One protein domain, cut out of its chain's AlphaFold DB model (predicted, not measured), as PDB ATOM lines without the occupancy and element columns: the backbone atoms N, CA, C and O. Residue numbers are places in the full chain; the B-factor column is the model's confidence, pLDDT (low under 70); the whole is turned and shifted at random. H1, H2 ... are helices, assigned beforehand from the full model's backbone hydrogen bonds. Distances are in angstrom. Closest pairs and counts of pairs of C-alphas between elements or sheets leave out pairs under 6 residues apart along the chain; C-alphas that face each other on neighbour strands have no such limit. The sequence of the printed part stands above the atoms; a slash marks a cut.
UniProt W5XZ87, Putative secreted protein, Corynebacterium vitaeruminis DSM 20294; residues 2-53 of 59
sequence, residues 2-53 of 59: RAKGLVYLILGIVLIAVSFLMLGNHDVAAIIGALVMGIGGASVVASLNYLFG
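Overview. This is residues 2 to 53 of the 59 residues of the protein "Putative secreted protein" of Corynebacterium vitaeruminis DSM 20294 (UniProt W5XZ87). Two long helices, H1 then H2, form a narrow, open V, joined at its closed end by the tight link of residues 24 to 27. The arms spread toward Arg 2 and Gly 53, with few contacts between them. The printed part has 52 residues, is all helix with no named strand, and is loose, with a radius of gyration of the C-alphas of 13.3 A and a flat outline of 40 by 23 by 10 A.

Along the chain. Find C-alpha 2 at (11.422, 11.256, 22.054); from there H1, residues 2 to 23, runs 32.3 A. Then H2, residues 28 to 52, runs 35.6 A to C-alpha 52 at (24.033, 15.774, 37.271).

Arrangement. Look at Phe 20 and Ile 31: their C-alphas, the closest of H1 and H2, are 7.9 A apart, close but not clearly touching. The helices run opposite ways at a shallow tilt of 28 degrees. In both, every O i to N i+4 pair is within hydrogen-bond range.

Size, cuts and confidence. The C-alphas farthest apart, those of Gly 24 and Phe 52, span 40.5 A. The printed part has no cut. Confidence is under 70 at residues 2 to 3, 5, 22, 24 to 26 and 53.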
ATOM      1  N   ARG A   2      12.592  10.688  21.338       57.66
ATOM      2  CA  ARG A   2      11.422  11.256  22.054       57.66
ATOM      3  C   ARG A   2      10.144  10.396  22.010       57.66
ATOM      4  O   ARG A   2       9.452  10.295  23.012       57.66
ATOM      5  N   ALA A   3       9.884   9.705  20.896       59.19
ATOM      6  CA  ALA A   3       8.710   8.834  20.752       59.19
ATOM      7  C   ALA A   3       8.728   7.616  21.697       59.19
ATOM      8  O   ALA A   3       7.687   7.230  22.211       59.19
ATOM      9  N   LYS A   4       9.909   7.047  21.992       70.38
ATOM     10  CA  LYS A   4      10.032   5.927  22.943       70.38
ATOM     11  C   LYS A   4       9.655   6.349  24.368       70.38
ATOM     12  O   LYS A   4       9.015   5.582  25.070       70.38
ATOM     13  N   GLY A   5       9.994   7.579  24.769       69.81
ATOM     14  CA  GLY A   5       9.596   8.130  26.070       69.81
ATOM     15  C   GLY A   5       8.080   8.272  26.211       69.81
ATOM     16  O   GLY A   5       7.527   7.918  27.247       69.81
ATOM     17  N   LEU A   6       7.400   8.703  25.144       76.00
ATOM     18  CA  LEU A   6       5.937   8.777  25.116       76.00
ATOM     19  C   LEU A   6       5.293   7.389  25.246       76.00
ATOM     20  O   LEU A   6       4.321   7.233  25.977       76.00
ATOM     21  N   VAL A   7       5.863   6.373  24.591       75.88
ATOM     22  CA  VAL A   7       5.395   4.984  24.716       75.88
ATOM     23  C   VAL A   7       5.515   4.500  26.162       75.88
ATOM     24  O   VAL A   7       4.547   3.961  26.688       75.88
ATOM     25  N   TYR A   8       6.645   4.743  26.836       76.81
ATOM     26  CA  TYR A   8       6.812   4.364  28.245       76.81
ATOM     27  C   TYR A   8       5.868   5.116  29.192       76.81
ATOM     28  O   TYR A   8       5.378   4.520  30.147       76.81
ATOM     29  N   LEU A   9       5.566   6.387  28.909       77.12
ATOM     30  CA  LEU A   9       4.576   7.156  29.667       77.12
ATOM     31  C   LEU A   9       3.183   6.517  29.565       77.12
ATOM     32  O   LEU A   9       2.538   6.278  30.583       77.12
ATOM     33  N   ILE A  10       2.743   6.206  28.342       80.75
ATOM     34  CA  ILE A  10       1.441   5.574  28.093       80.75
ATOM     35  C   ILE A  10       1.375   4.212  28.791       80.75
ATOM     36  O   ILE A  10       0.395   3.914  29.469       80.75
ATOM     37  N   LEU A  11       2.438   3.412  28.688       83.12
ATOM     38  CA  LEU A  11       2.516   2.095  29.322       83.12
ATOM     39  C   LEU A  11       2.428   2.188  30.853       83.12
ATOM     40  O   LEU A  11       1.723   1.395  31.472       83.12
ATOM     41  N   GLY A  12       3.079   3.189  31.455       79.94
ATOM     42  CA  GLY A  12       2.991   3.465  32.889       79.94
ATOM     43  C   GLY A  12       1.576   3.836  33.339       79.94
ATOM     44  O   GLY A  12       1.088   3.287  34.324       79.94
ATOM     45  N   ILE A  13       0.883   4.700  32.590       81.06
ATOM     46  CA  ILE A  13      -0.510   5.080  32.886       81.06
ATOM     47  C   ILE A  13      -1.433   3.856  32.814       81.06
ATOM     48  O   ILE A  13      -2.252   3.650  33.709       81.06
ATOM     49  N   VAL A  14      -1.278   3.021  31.782       82.06
ATOM     50  CA  VAL A  14      -2.082   1.802  31.607       82.06
ATOM     51  C   VAL A  14      -1.831   0.808  32.744       82.06
ATOM     52  O   VAL A  14      -2.787   0.282  33.306       82.06
ATOM     53  N   LEU A  15      -0.574   0.583  33.135       81.06
ATOM     54  CA  LEU A  15      -0.226  -0.308  34.250       81.06
ATOM     55  C   LEU A  15      -0.825   0.160  35.579       81.06
ATOM     56  O   LEU A  15      -1.343  -0.658  36.339       81.06
ATOM     57  N   ILE A  16      -0.798   1.467  35.844       76.69
ATOM     58  CA  ILE A  16      -1.425   2.053  37.032       76.69
ATOM     59  C   ILE A  16      -2.942   1.830  36.993       76.69
ATOM     60  O   ILE A  16      -3.509   1.318  37.958       76.69
ATOM     61  N   ALA A  17      -3.594   2.134  35.867       74.44
ATOM     62  CA  ALA A  17      -5.037   1.946  35.705       74.44
ATOM     63  C   ALA A  17      -5.467   0.477  35.887       74.44
ATOM     64  O   ALA A  17      -6.440   0.203  36.589       74.44
ATOM     65  N   VAL A  18      -4.719  -0.475  35.317       76.69
ATOM     66  CA  VAL A  18      -4.977  -1.918  35.471       76.69
ATOM     67  C   VAL A  18      -4.747  -2.378  36.912       76.69
ATOM     68  O   VAL A  18      -5.532  -3.172  37.427       76.69
ATOM     69  N   SER A  19      -3.724  -1.853  37.591       71.38
ATOM     70  CA  SER A  19      -3.452  -2.186  38.997       71.38
ATOM     71  C   SER A  19      -4.602  -1.750  39.908       71.38
ATOM     72  O   SER A  19      -5.024  -2.512  40.775       71.38
ATOM     73  N   PHE A  20      -5.173  -0.563  39.671       70.62
ATOM     74  CA  PHE A  20      -6.351  -0.087  40.403       70.62
ATOM     75  C   PHE A  20      -7.627  -0.866  40.067       70.62
ATOM     76  O   PHE A  20      -8.437  -1.112  40.960       70.62
ATOM     77  N   LEU A  21      -7.797  -1.291  38.809       71.00
ATOM     78  CA  LEU A  21      -8.908  -2.157  38.408       71.00
ATOM     79  C   LEU A  21      -8.840  -3.519  39.121       71.00
ATOM     80  O   LEU A  21      -9.856  -3.994  39.619       71.00
ATOM     81  N   MET A  22      -7.649  -4.128  39.211       68.69
ATOM     82  CA  MET A  22      -7.460  -5.421  39.884       68.69
ATOM     83  C   MET A  22      -7.572  -5.338  41.408       68.69
ATOM     84  O   MET A  22      -8.052  -6.290  42.019       68.69
ATOM     85  N   LEU A  23      -7.155  -4.232  42.034       71.31
ATOM     86  CA  LEU A  23      -7.256  -4.080  43.491       71.31
ATOM     87  C   LEU A  23      -8.691  -3.819  43.985       71.31
ATOM     88  O   LEU A  23      -8.912  -3.849  45.192       71.31
ATOM     89  N   GLY A  24      -9.660  -3.555  43.096       64.31
ATOM     90  CA  GLY A  24     -11.089  -3.419  43.426       64.31
ATOM     91  C   GLY A  24     -11.457  -2.242  44.345       64.31
ATOM     92  O   GLY A  24     -12.635  -1.991  44.580       64.31
ATOM     93  N   ASN A  25     -10.469  -1.500  44.846       64.88
ATOM     94  CA  ASN A  25     -10.643  -0.401  45.782       64.88
ATOM     95  C   ASN A  25     -10.528   0.930  45.028       64.88
ATOM     96  O   ASN A  25      -9.430   1.394  44.717       64.88
ATOM     97  N   HIS A  26     -11.668   1.542  44.700       68.06
ATOM     98  CA  HIS A  26     -11.748   2.845  44.024       68.06
ATOM     99  C   HIS A  26     -11.575   4.004  45.010       68.06
ATOM    100  O   HIS A  26     -12.381   4.932  45.063       68.06
ATOM    101  N   ASP A  27     -10.521   3.940  45.821       74.38
ATOM    102  CA  ASP A  27     -10.174   5.040  46.704       74.38
ATOM    103  C   ASP A  27      -9.528   6.164  45.884       74.38
ATOM    104  O   ASP A  27      -8.383   6.081  45.429       74.38
ATOM    105  N   VAL A  28     -10.302   7.229  45.683       74.62
ATOM    106  CA  VAL A  28      -9.897   8.419  44.930       74.62
ATOM    107  C   VAL A  28      -8.649   9.062  45.542       74.62
ATOM    108  O   VAL A  28      -7.801   9.563  44.800       74.62
ATOM    109  N   ALA A  29      -8.477   8.999  46.868       78.00
ATOM    110  CA  ALA A  29      -7.286   9.529  47.526       78.00
ATOM    111  C   ALA A  29      -6.031   8.731  47.141       78.00
ATOM    112  O   ALA A  29      -4.982   9.325  46.883       78.00
ATOM    113  N   ALA A  30      -6.144   7.406  47.017       74.50
ATOM    114  CA  ALA A  30      -5.047   6.550  46.568       74.50
ATOM    115  C   ALA A  30      -4.677   6.811  45.098       74.50
ATOM    116  O   ALA A  30      -3.494   6.851  44.757       74.50
ATOM    117  N   ILE A  31      -5.672   7.053  44.237       75.06
ATOM    118  CA  ILE A  31      -5.458   7.388  42.819       75.06
ATOM    119  C   ILE A  31      -4.731   8.730  42.683       75.06
ATOM    120  O   ILE A  31      -3.734   8.831  41.964       75.06
ATOM    121  N   ILE A  32      -5.199   9.755  43.398       79.38
ATOM    122  CA  ILE A  32      -4.571  11.079  43.397       79.38
ATOM    123  C   ILE A  32      -3.158  10.993  43.990       79.38
ATOM    124  O   ILE A  32      -2.224  11.546  43.412       79.38
ATOM    125  N   GLY A  33      -2.973  10.250  45.084       80.56
ATOM    126  CA  GLY A  33      -1.663  10.022  45.695       80.56
ATOM    127  C   GLY A  33      -0.676   9.344  44.743       80.56
ATOM    128  O   GLY A  33       0.452   9.814  44.592       80.56
ATOM    129  N   ALA A  34      -1.109   8.299  44.034       77.12
ATOM    130  CA  ALA A  34      -0.288   7.608  43.041       77.12
ATOM    131  C   ALA A  34       0.068   8.509  41.845       77.12
ATOM    132  O   ALA A  34       1.208   8.485  41.379       77.12
ATOM    133  N   LEU A  35      -0.867   9.342  41.378       79.00
ATOM    134  CA  LEU A  35      -0.613  10.328  40.321       79.00
ATOM    135  C   LEU A  35       0.415  11.376  40.755       79.00
ATOM    136  O   LEU A  35       1.375  11.631  40.027       79.00
ATOM    137  N   VAL A  36       0.246  11.955  41.944       83.12
ATOM    138  CA  VAL A  36       1.170  12.958  42.492       83.12
ATOM    139  C   VAL A  36       2.555  12.355  42.705       83.12
ATOM    140  O   VAL A  36       3.551  12.964  42.320       83.12
ATOM    141  N   MET A  37       2.633  11.140  43.250       81.75
ATOM    142  CA  MET A  37       3.897  10.437  43.463       81.75
ATOM    143  C   MET A  37       4.575  10.062  42.138       81.75
ATOM    144  O   MET A  37       5.788  10.219  42.009       81.75
ATOM    145  N   GLY A  38       3.810   9.634  41.131       81.44
ATOM    146  CA  GLY A  38       4.327   9.317  39.799       81.44
ATOM    147  C   GLY A  38       4.874  10.546  39.068       81.44
ATOM    148  O   GLY A  38       6.004  10.523  38.579       81.44
ATOM    149  N   ILE A  39       4.109  11.640  39.036       84.00
ATOM    150  CA  ILE A  39       4.525  12.896  38.392       84.00
ATOM    151  C   ILE A  39       5.689  13.535  39.161       84.00
ATOM    152  O   ILE A  39       6.675  13.947  38.549       84.00
ATOM    153  N   GLY A  40       5.601  13.588  40.492       83.12
ATOM    154  CA  GLY A  40       6.644  14.133  41.362       83.12
ATOM    155  C   GLY A  40       7.946  13.333  41.299       83.12
ATOM    156  O   GLY A  40       9.025  13.907  41.194       83.12
ATOM    157  N   GLY A  41       7.867  12.002  41.284       81.62
ATOM    158  CA  GLY A  41       9.040  11.144  41.113       81.62
ATOM    159  C   GLY A  41       9.705  11.347  39.751       81.62
ATOM    160  O   GLY A  41      10.923  11.515  39.670       81.62
ATOM    161  N   ALA A  42       8.911  11.405  38.677       80.19
ATOM    162  CA  ALA A  42       9.427  11.632  37.330       80.19
ATOM    163  C   ALA A  42      10.084  13.013  37.173       80.19
ATOM    164  O   ALA A  42      11.137  13.117  36.538       80.19
ATOM    165  N   SER A  43       9.505  14.067  37.759       81.69
ATOM    166  CA  SER A  43      10.071  15.419  37.698       81.69
ATOM    167  C   SER A  43      11.384  15.524  38.473       81.69
ATOM    168  O   SER A  43      12.346  16.077  37.945       81.69
ATOM    169  N   VAL A  44      11.477  14.914  39.659       84.81
ATOM    170  CA  VAL A  44      12.723  14.862  40.441       84.81
ATOM    171  C   VAL A  44      13.816  14.115  39.680       84.81
ATOM    172  O   VAL A  44      14.931  14.620  39.565       84.81
ATOM    173  N   VAL A  45      13.509  12.952  39.100       80.88
ATOM    174  CA  VAL A  45      14.483  12.190  38.302       80.88
ATOM    175  C   VAL A  45      14.923  12.983  37.067       80.88
ATOM    176  O   VAL A  45      16.113  13.006  36.747       80.88
ATOM    177  N   ALA A  46      14.003  13.681  36.395       80.00
ATOM    178  CA  ALA A  46      14.336  14.544  35.266       80.00
ATOM    179  C   ALA A  46      15.234  15.723  35.681       80.00
ATOM    180  O   ALA A  46      16.218  16.003  34.998       80.00
ATOM    181  N   SER A  47      14.945  16.379  36.809       81.75
ATOM    182  CA  SER A  47      15.770  17.461  37.356       81.75
ATOM    183  C   SER A  47      17.152  16.977  37.792       81.75
ATOM    184  O   SER A  47      18.144  17.634  37.488       81.75
ATOM    185  N   LEU A  48      17.248  15.814  38.443       80.94
ATOM    186  CA  LEU A  48      18.531  15.211  38.812       80.94
ATOM    187  C   LEU A  48      19.353  14.856  37.572       80.94
ATOM    188  O   LEU A  48      20.541  15.156  37.522       80.94
ATOM    189  N   ASN A  49      18.726  14.285  36.544       80.00
ATOM    190  CA  ASN A  49      19.396  14.015  35.275       80.00
ATOM    191  C   ASN A  49      19.827  15.314  34.571       80.00
ATOM    192  O   ASN A  49      20.909  15.381  34.005       80.00
ATOM    193  N   TYR A  50      19.030  16.379  34.636       78.25
ATOM    194  CA  TYR A  50      19.418  17.672  34.071       78.25
ATOM    195  C   TYR A  50      20.613  18.311  34.803       78.25
ATOM    196  O   TYR A  50      21.487  18.884  34.155       78.25
ATOM    197  N   LEU A  51      20.660  18.216  36.136       80.75
ATOM    198  CA  LEU A  51      21.703  18.836  36.961       80.75
ATOM    199  C   LEU A  51      23.000  18.014  37.021       80.75
ATOM    200  O   LEU A  51      24.084  18.592  37.027       80.75
ATOM    201  N   PHE A  52      22.896  16.684  37.071       81.38
ATOM    202  CA  PHE A  52      24.033  15.774  37.271       81.38
ATOM    203  C   PHE A  52      24.351  14.902  36.051       81.38
ATOM    204  O   PHE A  52      25.408  14.268  35.999       81.38
ATOM    205  N   GLY A  53      23.468  14.861  35.054       67.25
ATOM    206  CA  GLY A  53      23.726  14.173  33.798       67.25
ATOM    207  C   GLY A  53      24.816  14.901  33.023       67.25
ATOM    208  O   GLY A  53      24.661  16.054  32.619       67.25
TER     209      GLY A  53